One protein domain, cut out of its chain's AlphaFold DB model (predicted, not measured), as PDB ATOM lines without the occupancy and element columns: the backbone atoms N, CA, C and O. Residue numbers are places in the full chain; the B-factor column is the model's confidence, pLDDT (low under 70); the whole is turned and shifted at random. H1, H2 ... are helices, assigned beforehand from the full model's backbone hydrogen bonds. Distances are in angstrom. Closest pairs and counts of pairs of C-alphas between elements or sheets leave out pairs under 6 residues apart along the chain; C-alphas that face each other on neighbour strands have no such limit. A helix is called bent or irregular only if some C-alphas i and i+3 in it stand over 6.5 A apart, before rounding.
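AT A GLANCE: This is residues 80 to 167 of the 195 residues of the protein "Heparan-sulfate 6-O-sulfotransferase" of Macrostomum lignano (UniProt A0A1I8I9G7). With little regular structure, the printed part is a loose body of loops with helix H1 in it, while H2 sits at the far end of the long link from H1 and sticks out from this body with the residues next to it, at residues 136 to 146, of which 140 to 146 belong to H2, and at residues 148 to 154, of which 148 to 152 belong to H2. The printed part has 88 residues, with two named helices, H1 then H2, holding 28 of them, and no named strand; the class is all helix. It is loose, with a radius of gyration of the C-alphas of 15.6 A, and only just elongated, spanning 45 by 30 by 23 A.

IN THESE COORDINATES: After residues 80 to 106, H1 runs from Phe 107, C-alpha at (142.489, 167.989, 204.271), to Leu 121, 20.3 A. It is irregular: C-alphas 112 and 115 are 7.0 A apart. H2, residues 140 to 152, measures 18.3 A and ends at (147.187, 162.752, 179.163).

HOW THE PARTS SIT: H1 and H2 are apart, with no C-alphas within 8 A. Every O i to N i+4 pair is within hydrogen-bond range in H2, 9 of 11 in H1.

THE WHOLE: The farthest C-alphas, Glu 126 and Arg 152, are 46.2 A apart. The H1 to H2 link is long, 18 residues. The printed part has no cut; pLDDT is under 70 at residue 166.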
ATOM      1  N   CYS A  80     131.337 183.146 192.896       87.56
ATOM      2  CA  CYS A  80     130.106 183.381 193.624       87.56
ATOM      3  C   CYS A  80     130.407 184.079 194.946       87.56
ATOM      4  O   CYS A  80     131.335 183.696 195.656       87.56
ATOM      5  N   SER A  81     129.617 185.090 195.288       88.69
ATOM      6  CA  SER A  81     129.649 185.712 196.606       88.69
ATOM      7  C   SER A  81     128.776 184.896 197.557       88.69
ATOM      8  O   SER A  81     127.560 184.861 197.398       88.69
ATOM      9  N   CYS A  82     129.399 184.202 198.511       89.31
ATOM     10  CA  CYS A  82     128.722 183.371 199.512       89.31
ATOM     11  C   CYS A  82     128.913 183.981 200.906       89.31
ATOM     12  O   CYS A  82     129.639 183.435 201.742       89.31
ATOM     13  N   ARG A  83     128.318 185.156 201.120       88.81
ATOM     14  CA  ARG A  83     128.387 185.900 202.383       88.81
ATOM     15  C   ARG A  83     127.033 185.911 203.084       88.81
ATOM     16  O   ARG A  83     126.004 185.830 202.421       88.81
ATOM     17  N   ASN A  84     127.042 185.923 204.414       87.12
ATOM     18  CA  ASN A  84     125.826 186.070 205.215       87.12
ATOM     19  C   ASN A  84     125.386 187.553 205.264       87.12
ATOM     20  O   ASN A  84     126.038 188.422 204.684       87.12
ATOM     21  N   SER A  85     124.307 187.855 205.990       84.06
ATOM     22  CA  SER A  85     123.808 189.230 206.178       84.06
ATOM     23  C   SER A  85     124.785 190.171 206.894       84.06
ATOM     24  O   SER A  85     124.639 191.383 206.786       84.06
ATOM     25  N   ARG A  86     125.789 189.634 207.598       82.12
ATOM     26  CA  ARG A  86     126.852 190.397 208.272       82.12
ATOM     27  C   ARG A  86     128.067 190.645 207.375       82.12
ATOM     28  O   ARG A  86     128.971 191.368 207.763       82.12
ATOM     29  N   GLY A  87     128.094 190.066 206.174       84.31
ATOM     30  CA  GLY A  87     129.234 190.147 205.261       84.31
ATOM     31  C   GLY A  87     130.303 189.072 205.483       84.31
ATOM     32  O   GLY A  87     131.274 189.036 204.727       84.31
ATOM     33  N   ASP A  88     130.103 188.158 206.433       87.19
ATOM     34  CA  ASP A  88     131.026 187.058 206.715       87.19
ATOM     35  C   ASP A  88     130.887 185.917 205.705       87.19
ATOM     36  O   ASP A  88     129.789 185.601 205.229       87.19
ATOM     37  N   LEU A  89     131.991 185.227 205.426       88.88
ATOM     38  CA  LEU A  89     132.001 184.090 204.512       88.88
ATOM     39  C   LEU A  89     131.416 182.820 205.157       88.88
ATOM     40  O   LEU A  89     132.018 182.232 206.057       88.88
ATOM     41  N   TRP A  90     130.306 182.303 204.624       89.94
ATOM     42  CA  TRP A  90     129.720 181.047 205.120       89.94
ATOM     43  C   TRP A  90     130.158 179.798 204.336       89.94
ATOM     44  O   TRP A  90     130.012 178.685 204.836       89.94
ATOM     45  N   LEU A  91     130.731 179.960 203.133       91.81
ATOM     46  CA  LEU A  91     131.202 178.849 202.296       91.81
ATOM     47  C   LEU A  91     132.587 179.118 201.693       91.81
ATOM     48  O   LEU A  91     132.748 179.983 200.830       91.81
ATOM     49  N   VAL A  92     133.569 178.289 202.052       91.62
ATOM     50  CA  VAL A  92     134.893 178.239 201.409       91.62
ATOM     51  C   VAL A  92     134.883 177.163 200.326       91.62
ATOM     52  O   VAL A  92     134.690 175.985 200.607       91.62
ATOM     53  N   SER A  93     135.091 177.552 199.069       91.94
ATOM     54  CA  SER A  93     135.142 176.622 197.941       91.94
ATOM     55  C   SER A  93     135.909 177.211 196.755       91.94
ATOM     56  O   SER A  93     136.085 178.425 196.634       91.94
ATOM     57  N   ARG A  94     136.252 176.355 195.783       91.00
ATOM     58  CA  ARG A  94     136.835 176.771 194.494       91.00
ATOM     59  C   ARG A  94     136.005 177.838 193.767       91.00
ATOM     60  O   ARG A  94     136.571 178.592 192.960       91.00
ATOM     61  N   TYR A  95     134.690 177.834 193.976       89.12
ATOM     62  CA  TYR A  95     133.737 178.700 193.288       89.12
ATOM     63  C   TYR A  95     133.412 179.971 194.072       89.12
ATOM     64  O   TYR A  95     133.083 180.970 193.441       89.12
ATOM     65  N   SER A  96     133.568 179.972 195.396       88.94
ATOM     66  CA  SER A  96     133.384 181.165 196.225       88.94
ATOM     67  C   SER A  96     134.692 181.938 196.401       88.94
ATOM     68  O   SER A  96     134.884 182.999 195.811       88.94
ATOM     69  N   THR A  97     135.643 181.364 197.131       89.94
ATOM     70  CA  THR A  97     136.929 181.989 197.481       89.94
ATOM     71  C   THR A  97     138.064 181.638 196.526       89.94
ATOM     72  O   THR A  97     139.131 182.245 196.563       89.94
ATOM     73  N   GLY A  98     137.855 180.677 195.625       90.50
ATOM     74  CA  GLY A  98     138.904 180.225 194.723       90.50
ATOM     75  C   GLY A  98     139.831 179.215 195.392       90.50
ATOM     76  O   GLY A  98     139.388 178.315 196.096       90.50
ATOM     77  N   TRP A  99     141.125 179.318 195.102       90.56
ATOM     78  CA  TRP A  99     142.151 178.425 195.645       90.56
ATOM     79  C   TRP A  99     142.810 179.069 196.869       90.56
ATOM     80  O   TRP A  99     144.011 179.308 196.862       90.56
ATOM     81  N   LEU A 100     141.993 179.399 197.877       90.19
ATOM     82  CA  LEU A 100     142.397 180.170 199.062       90.19
ATOM     83  C   LEU A 100     143.608 179.557 199.786       90.19
ATOM     84  O   LEU A 100     144.518 180.274 200.172       90.19
ATOM     85  N   CYS A 101     143.632 178.229 199.896       89.56
ATOM     86  CA  CYS A 101     144.693 177.463 200.556       89.56
ATOM     87  C   CYS A 101     145.510 176.614 199.570       89.56
ATOM     88  O   CYS A 101     146.009 175.551 199.924       89.56
ATOM     89  N   GLY A 102     145.597 177.045 198.308       90.12
ATOM     90  CA  GLY A 102     146.337 176.341 197.262       90.12
ATOM     91  C   GLY A 102     145.466 175.527 196.300       90.12
ATOM     92  O   GLY A 102     144.269 175.286 196.503       90.12
ATOM     93  N   LEU A 103     146.074 175.144 195.175       91.44
ATOM     94  CA  LEU A 103     145.422 174.368 194.122       91.44
ATOM     95  C   LEU A 103     145.158 172.940 194.614       91.44
ATOM     96  O   LEU A 103     146.109 172.212 194.882       91.44
ATOM     97  N   HIS A 104     143.886 172.532 194.655       90.00
ATOM     98  CA  HIS A 104     143.477 171.203 195.129       90.00
ATOM     99  C   HIS A 104     144.009 170.867 196.537       90.00
ATOM    100  O   HIS A 104     144.448 169.748 196.774       90.00
ATOM    101  N   ALA A 105     143.961 171.842 197.453       91.06
ATOM    102  CA  ALA A 105     144.333 171.654 198.854       91.06
ATOM    103  C   ALA A 105     143.661 170.406 199.452       91.06
ATOM    104  O   ALA A 105     142.442 170.231 199.333       91.06
ATOM    105  N   ASP A 106     144.466 169.542 200.064       90.38
ATOM    106  CA  ASP A 106     143.995 168.365 200.780       90.38
ATOM    107  C   ASP A 106     143.490 168.742 202.180       90.38
ATOM    108  O   ASP A 106     143.488 169.910 202.579       90.38
ATOM    109  N   PHE A 107     143.012 167.748 202.929       90.38
ATOM    110  CA  PHE A 107     142.489 167.989 204.271       90.38
ATOM    111  C   PHE A 107     143.542 168.612 205.193       90.38
ATOM    112  O   PHE A 107     143.210 169.544 205.916       90.38
ATOM    113  N   ALA A 108     144.799 168.163 205.121       88.88
ATOM    114  CA  ALA A 108     145.882 168.676 205.955       88.88
ATOM    115  C   ALA A 108     146.186 170.156 205.663       88.88
ATOM    116  O   ALA A 108     146.288 170.964 206.590       88.88
ATOM    117  N   ALA A 109     146.275 170.530 204.384       89.19
ATOM    118  CA  ALA A 109     146.442 171.919 203.975       89.19
ATOM    119  C   ALA A 109     145.231 172.772 204.387       89.19
ATOM    120  O   ALA A 109     145.396 173.859 204.941       89.19
ATOM    121  N   LEU A 110     144.006 172.276 204.179       90.25
ATOM    122  CA  LEU A 110     142.784 173.000 204.536       90.25
ATOM    123  C   LEU A 110     142.645 173.202 206.048       90.25
ATOM    124  O   LEU A 110     142.322 174.309 206.474       90.25
ATOM    125  N   SER A 111     142.890 172.180 206.867       90.06
ATOM    126  CA  SER A 111     142.760 172.289 208.324       90.06
ATOM    127  C   SER A 111     143.773 173.257 208.933       90.06
ATOM    128  O   SER A 111     143.447 173.933 209.902       90.06
ATOM    129  N   ALA A 112     144.970 173.362 208.350       88.62
ATOM    130  CA  ALA A 112     146.002 174.286 208.814       88.62
ATOM    131  C   ALA A 112     145.790 175.733 208.322       88.62
ATOM    132  O   ALA A 112     146.062 176.677 209.056       88.62
ATOM    133  N   CYS A 113     145.305 175.923 207.091       88.62
ATOM    134  CA  CYS A 113     145.221 177.243 206.455       88.62
ATOM    135  C   CYS A 113     143.878 177.963 206.670       88.62
ATOM    136  O   CYS A 113     143.849 179.175 206.896       88.62
ATOM    137  N   VAL A 114     142.756 177.240 206.590       90.94
ATOM    138  CA  VAL A 114     141.408 177.836 206.544       90.94
ATOM    139  C   VAL A 114     141.081 178.689 207.778       90.94
ATOM    140  O   VAL A 114     140.590 179.798 207.571       90.94
ATOM    141  N   PRO A 115     141.370 178.271 209.028       88.94
ATOM    142  CA  PRO A 115     141.062 179.089 210.204       88.94
ATOM    143  C   PRO A 115     141.705 180.485 210.163       88.94
ATOM    144  O   PRO A 115     141.016 181.478 210.380       88.94
ATOM    145  N   GLY A 116     142.993 180.571 209.811       88.25
ATOM    146  CA  GLY A 116     143.709 181.849 209.725       88.25
ATOM    147  C   GLY A 116     143.233 182.726 208.565       88.25
ATOM    148  O   GLY A 116     143.122 183.940 208.707       88.25
ATOM    149  N   GLN A 117     142.894 182.119 207.424       89.69
ATOM    150  CA  GLN A 117     142.368 182.860 206.275       89.69
ATOM    151  C   GLN A 117     140.942 183.380 206.503       89.69
ATOM    152  O   GLN A 117     140.623 184.458 206.015       89.69
ATOM    153  N   LEU A 118     140.077 182.650 207.222       88.56
ATOM    154  CA  LEU A 118     138.750 183.173 207.575       88.56
ATOM    155  C   LEU A 118     138.855 184.359 208.518       88.56
ATOM    156  O   LEU A 118     138.209 185.365 208.249       88.56
ATOM    157  N   ALA A 119     139.704 184.265 209.550       85.44
ATOM    158  CA  ALA A 119     139.952 185.395 210.436       85.44
ATOM    159  C   ALA A 119     140.309 186.633 209.604       85.44
ATOM    160  O   ALA A 119     139.640 187.640 209.735       85.44
ATOM    161  N   ALA A 120     141.234 186.518 208.643       85.50
ATOM    162  CA  ALA A 120     141.636 187.620 207.765       85.50
ATOM    163  C   ALA A 120     140.523 188.211 206.862       85.50
ATOM    164  O   ALA A 120     140.661 189.339 206.390       85.50
ATOM    165  N   LEU A 121     139.476 187.443 206.543       84.50
ATOM    166  CA  LEU A 121     138.458 187.797 205.541       84.50
ATOM    167  C   LEU A 121     137.114 188.231 206.133       84.50
ATOM    168  O   LEU A 121     136.312 188.844 205.418       84.50
ATOM    169  N   ASP A 122     136.846 187.841 207.372       84.25
ATOM    170  CA  ASP A 122     135.619 188.146 208.097       84.25
ATOM    171  C   ASP A 122     135.729 189.498 208.816       84.25
ATOM    172  O   ASP A 122     136.824 190.029 209.002       84.25
ATOM    173  N   SER A 123     134.594 190.081 209.214       76.38
ATOM    174  CA  SER A 123     134.614 191.315 210.017       76.38
ATOM    175  C   SER A 123     135.020 191.050 211.469       76.38
ATOM    176  O   SER A 123     135.597 191.914 212.123       76.38
ATOM    177  N   ASP A 124     134.726 189.842 211.960       76.88
ATOM    178  CA  ASP A 124     134.852 189.454 213.364       76.88
ATOM    179  C   ASP A 124     136.032 188.478 213.558       76.88
ATOM    180  O   ASP A 124     135.835 187.264 213.677       76.88
ATOM    181  N   PHE A 125     137.259 189.005 213.616       71.50
ATOM    182  CA  PHE A 125     138.509 188.226 213.726       71.50
ATOM    183  C   PHE A 125     138.606 187.357 214.996       71.50
ATOM    184  O   PHE A 125     139.291 186.335 214.994       71.50
ATOM    185  N   GLU A 126     137.927 187.746 216.078       70.75
ATOM    186  CA  GLU A 126     138.051 187.096 217.392       70.75
ATOM    187  C   GLU A 126     137.053 185.954 217.628       70.75
ATOM    188  O   GLU A 126     137.170 185.215 218.608       70.75
ATOM    189  N   ARG A 127     136.051 185.771 216.756       75.94
ATOM    190  CA  ARG A 127     135.002 184.772 217.000       75.94
ATOM    191  C   ARG A 127     135.434 183.390 216.486       75.94
ATOM    192  O   ARG A 127     135.551 183.210 215.271       75.94
ATOM    193  N   PRO A 128     135.570 182.365 217.352       73.62
ATOM    194  CA  PRO A 128     135.884 181.016 216.894       73.62
ATOM    195  C   PRO A 128     134.756 180.472 216.006       73.62
ATOM    196  O   PRO A 128     133.591 180.390 216.403       73.62
ATOM    197  N   ARG A 129     135.101 180.101 214.768       82.00
ATOM    198  CA  ARG A 129     134.167 179.563 213.767       82.00
ATOM    199  C   ARG A 129     134.095 178.044 213.873       82.00
ATOM    200  O   ARG A 129     135.112 177.355 213.885       82.00
ATOM    201  N   ARG A 130     132.881 177.490 213.843       88.44
ATOM    202  CA  ARG A 130     132.682 176.040 213.708       88.44
ATOM    203  C   ARG A 130     132.811 175.629 212.240       88.44
ATOM    204  O   ARG A 130     131.850 175.727 211.481       88.44
ATOM    205  N   LEU A 131     133.988 175.150 211.848       90.75
ATOM    206  CA  LEU A 131     134.243 174.681 210.484       90.75
ATOM    207  C   LEU A 131     133.646 173.287 210.246       90.75
ATOM    208  O   LEU A 131     133.739 172.396 211.092       90.75
ATOM    209  N   ARG A 132     133.036 173.094 209.074       94.00
ATOM    210  CA  ARG A 132     132.512 171.805 208.603       94.00
ATOM    211  C   ARG A 132     133.126 171.486 207.248       94.00
ATOM    212  O   ARG A 132     132.987 172.264 206.310       94.00
ATOM    213  N   TYR A 133     133.795 170.342 207.157       93.50
ATOM    214  CA  TYR A 133     134.434 169.884 205.929       93.50
ATOM    215  C   TYR A 133     133.515 168.906 205.203       93.50
ATOM    216  O   TYR A 133     132.997 167.969 205.805       93.50
ATOM    217  N   VAL A 134     133.329 169.126 203.905       94.38
ATOM    218  CA  VAL A 134     132.578 168.236 203.014       94.38
ATOM    219  C   VAL A 134     133.449 167.888 201.813       94.38
ATOM    220  O   VAL A 134     134.214 168.721 201.327       94.38
ATOM    221  N   THR A 135     133.350 166.652 201.335       94.94
ATOM    222  CA  THR A 135     134.095 166.169 200.169       94.94
ATOM    223  C   THR A 135     133.237 165.204 199.358       94.94
ATOM    224  O   THR A 135     132.214 164.720 199.835       94.94
ATOM    225  N   MET A 136     133.658 164.919 198.128       93.88
ATOM    226  CA  MET A 136     133.038 163.917 197.266       93.88
ATOM    227  C   MET A 136     134.025 162.778 197.031       93.88
ATOM    228  O   MET A 136     135.162 163.012 196.614       93.88
ATOM    229  N   LEU A 137     133.580 161.544 197.257       95.06
ATOM    230  CA  LEU A 137     134.354 160.337 196.979       95.06
ATOM    231  C   LEU A 137     133.819 159.639 195.723       95.06
ATOM    232  O   LEU A 137     132.639 159.725 195.394       95.06
ATOM    233  N   ARG A 138     134.708 158.948 195.007       94.75
ATOM    234  CA  ARG A 138     134.391 158.169 193.802       94.75
ATOM    235  C   ARG A 138     135.049 156.796 193.899       94.75
ATOM    236  O   ARG A 138     136.071 156.661 194.570       94.75
ATOM    237  N   ARG A 139     134.510 155.801 193.179       97.94
ATOM    238  CA  ARG A 139     135.147 154.481 193.026       97.94
ATOM    239  C   ARG A 139     136.627 154.633 192.609       97.94
ATOM    240  O   ARG A 139     136.896 155.387 191.666       97.94
ATOM    241  N   PRO A 140     137.578 153.934 193.261       97.62
ATOM    242  CA  PRO A 140     139.009 154.164 193.048       97.62
ATOM    243  C   PRO A 140     139.473 153.987 191.596       97.62
ATOM    244  O   PRO A 140     140.165 154.864 191.078       97.62
ATOM    245  N   ALA A 141     139.042 152.912 190.925       97.88
ATOM    246  CA  ALA A 141     139.416 152.617 189.537       97.88
ATOM    247  C   ALA A 141     138.959 153.719 188.565       97.88
ATOM    248  O   ALA A 141     139.735 154.245 187.769       97.88
ATOM    249  N   ASP A 142     137.707 154.150 188.698       97.62
ATOM    250  CA  ASP A 142     137.123 155.230 187.909       97.62
ATOM    251  C   ASP A 142     137.817 156.581 188.121       97.62
ATOM    252  O   ASP A 142     138.002 157.359 187.177       97.62
ATOM    253  N   ARG A 143     138.160 156.893 189.379       96.62
ATOM    254  CA  ARG A 143     138.905 158.104 189.735       96.62
ATOM    255  C   ARG A 143     140.262 158.094 189.038       96.62
ATOM    256  O   ARG A 143     140.580 159.062 188.352       96.62
ATOM    257  N   PHE A 144     140.998 156.990 189.165       96.81
ATOM    258  CA  PHE A 144     142.321 156.814 188.575       96.81
ATOM    259  C   PHE A 144     142.294 156.951 187.046       96.81
ATOM    260  O   PHE A 144     143.033 157.759 186.488       96.81
ATOM    261  N   LEU A 145     141.386 156.254 186.357       96.94
ATOM    262  CA  LEU A 145     141.273 156.346 184.895       96.94
ATOM    263  C   LEU A 145     140.891 157.760 184.430       96.94
ATOM    264  O   LEU A 145     141.429 158.267 183.444       96.94
ATOM    265  N   SER A 146     139.987 158.431 185.150       95.38
ATOM    266  CA  SER A 146     139.610 159.816 184.847       95.38
ATOM    267  C   SER A 146     140.772 160.792 185.042       95.38
ATOM    268  O   SER A 146     140.870 161.770 184.297       95.38
ATOM    269  N   GLU A 147     141.605 160.568 186.056       95.75
ATOM    270  CA  GLU A 147     142.802 161.359 186.339       95.75
ATOM    271  C   GLU A 147     143.866 161.142 185.267       95.75
ATOM    272  O   GLU A 147     144.329 162.114 184.670       95.75
ATOM    273  N   TRP A 148     144.155 159.885 184.928       94.44
ATOM    274  CA  TRP A 148     145.084 159.524 183.863       94.44
ATOM    275  C   TRP A 148     144.718 160.189 182.533       94.44
ATOM    276  O   TRP A 148     145.547 160.856 181.914       94.44
ATOM    277  N   GLN A 149     143.453 160.107 182.112       97.06
ATOM    278  CA  GLN A 149     143.004 160.784 180.892       97.06
ATOM    279  C   GLN A 149     143.121 162.313 180.983       97.06
ATOM    280  O   GLN A 149     143.283 162.980 179.961       97.06
ATOM    281  N   HIS A 150     142.988 162.896 182.178       92.12
ATOM    282  CA  HIS A 150     143.151 164.334 182.388       92.12
ATOM    283  C   HIS A 150     144.622 164.747 182.268       92.12
ATOM    284  O   HIS A 150     144.918 165.703 181.550       92.12
ATOM    285  N   ALA A 151     145.529 163.987 182.881       94.50
ATOM    286  CA  ALA A 151     146.971 164.170 182.758       94.50
ATOM    287  C   ALA A 151     147.442 163.988 181.307       94.50
ATOM    288  O   ALA A 151     148.184 164.822 180.796       94.50
ATOM    289  N   ARG A 152     146.913 162.983 180.593       95.12
ATOM    290  CA  ARG A 152     147.187 162.752 179.163       95.12
ATOM    291  C   ARG A 152     146.803 163.943 178.276       95.12
ATOM    292  O   ARG A 152     147.410 164.146 177.235       95.12
ATOM    293  N   ARG A 153     145.814 164.750 178.684       95.62
ATOM    294  CA  ARG A 153     145.431 166.009 178.010       95.62
ATOM    295  C   ARG A 153     146.214 167.236 178.508       95.62
ATOM    296  O   ARG A 153     145.814 168.361 178.229       95.62
ATOM    297  N   GLY A 154     147.292 167.039 179.266       92.94
ATOM    298  CA  GLY A 154     148.190 168.103 179.718       92.94
ATOM    299  C   GLY A 154     147.800 168.777 181.034       92.94
ATOM    300  O   GLY A 154     148.404 169.787 181.397       92.94
ATOM    301  N   ALA A 155     146.819 168.259 181.782       90.12
ATOM    302  CA  ALA A 155     146.576 168.795 183.116       90.12
ATOM    303  C   ALA A 155     147.733 168.453 184.049       90.12
ATOM    304  O   ALA A 155     148.113 167.294 184.202       90.12
ATOM    305  N   THR A 156     148.268 169.484 184.694       89.62
ATOM    306  CA  THR A 156     149.331 169.336 185.678       89.62
ATOM    307  C   THR A 156     148.921 170.019 186.976       89.62
ATOM    308  O   THR A 156     148.516 171.182 186.992       89.62
ATOM    309  N   TRP A 157     149.047 169.298 188.090       85.19
ATOM    310  CA  TRP A 157     148.839 169.836 189.437       85.19
ATOM    311  C   TRP A 157     150.127 170.403 190.039       85.19
ATOM    312  O   TRP A 157     150.224 170.546 191.243       85.19
ATOM    313  N   ARG A 158     151.117 170.797 189.222       84.88
ATOM    314  CA  ARG A 158     152.435 171.287 189.689       84.88
ATOM    315  C   ARG A 158     152.365 172.480 190.654       84.88
ATOM    316  O   ARG A 158     153.312 172.718 191.388       84.88
ATOM    317  N   LYS A 159     151.262 173.238 190.635       84.19
ATOM    318  CA  LYS A 159     151.007 174.374 191.537       84.19
ATOM    319  C   LYS A 159     150.280 173.977 192.830       84.19
ATOM    320  O   LYS A 159     149.883 174.863 193.583       84.19
ATOM    321  N   SER A 160     150.027 172.688 193.067       85.31
ATOM    322  CA  SER A 160     149.527 172.215 194.359       85.31
ATOM    323  C   SER A 160     150.592 172.447 195.420       85.31
ATOM    324  O   SER A 160     151.772 172.205 195.172       85.31
ATOM    325  N   GLN A 161     150.168 172.885 196.596       83.62
ATOM    326  CA  GLN A 161     151.045 173.130 197.735       83.62
ATOM    327  C   GLN A 161     150.713 172.102 198.815       83.62
ATOM    328  O   GLN A 161     149.915 172.396 199.702       83.62
ATOM    329  N   PRO A 162     151.238 170.871 198.711       80.94
ATOM    330  CA  PRO A 162     150.996 169.870 199.735       80.94
ATOM    331  C   PRO A 162     151.683 170.288 201.038       80.94
ATOM    332  O   PRO A 162     152.819 170.778 201.044       80.94
ATOM    333  N   THR A 163     150.978 170.100 202.147       83.00
ATOM    334  CA  THR A 163     151.433 170.473 203.487       83.00
ATOM    335  C   THR A 163     151.404 169.243 204.382       83.00
ATOM    336  O   THR A 163     150.436 168.490 204.379       83.00
ATOM    337  N   CYS A 164     152.447 169.050 205.184       80.12
ATOM    338  CA  CYS A 164     152.493 168.021 206.216       80.12
ATOM    339  C   CYS A 164     152.938 168.668 207.528       80.12
ATOM    340  O   CYS A 164     153.958 169.351 207.559       80.12
ATOM    341  N   ARG A 165     152.168 168.484 208.610       75.12
ATOM    342  CA  ARG A 165     152.472 169.054 209.941       75.12
ATOM    343  C   ARG A 165     152.746 170.572 209.924       75.12
ATOM    344  O   ARG A 165     153.607 171.059 210.641       75.12
ATOM    345  N   GLY A 166     152.042 171.315 209.068       68.19
ATOM    346  CA  GLY A 166     152.220 172.766 208.919       68.19
ATOM    347  C   GLY A 166     153.418 173.193 208.060       68.19
ATOM    348  O   GLY A 166     153.528 174.372 207.742       68.19
ATOM    349  N   ALA A 167     154.269 172.263 207.617       74.06
ATOM    350  CA  ALA A 167     155.363 172.545 206.694       74.06
ATOM    351  C   ALA A 167     154.956 172.242 205.244       74.06
ATOM    352  O   ALA A 167     154.435 171.166 204.934       74.06
TER     353      ALA A 167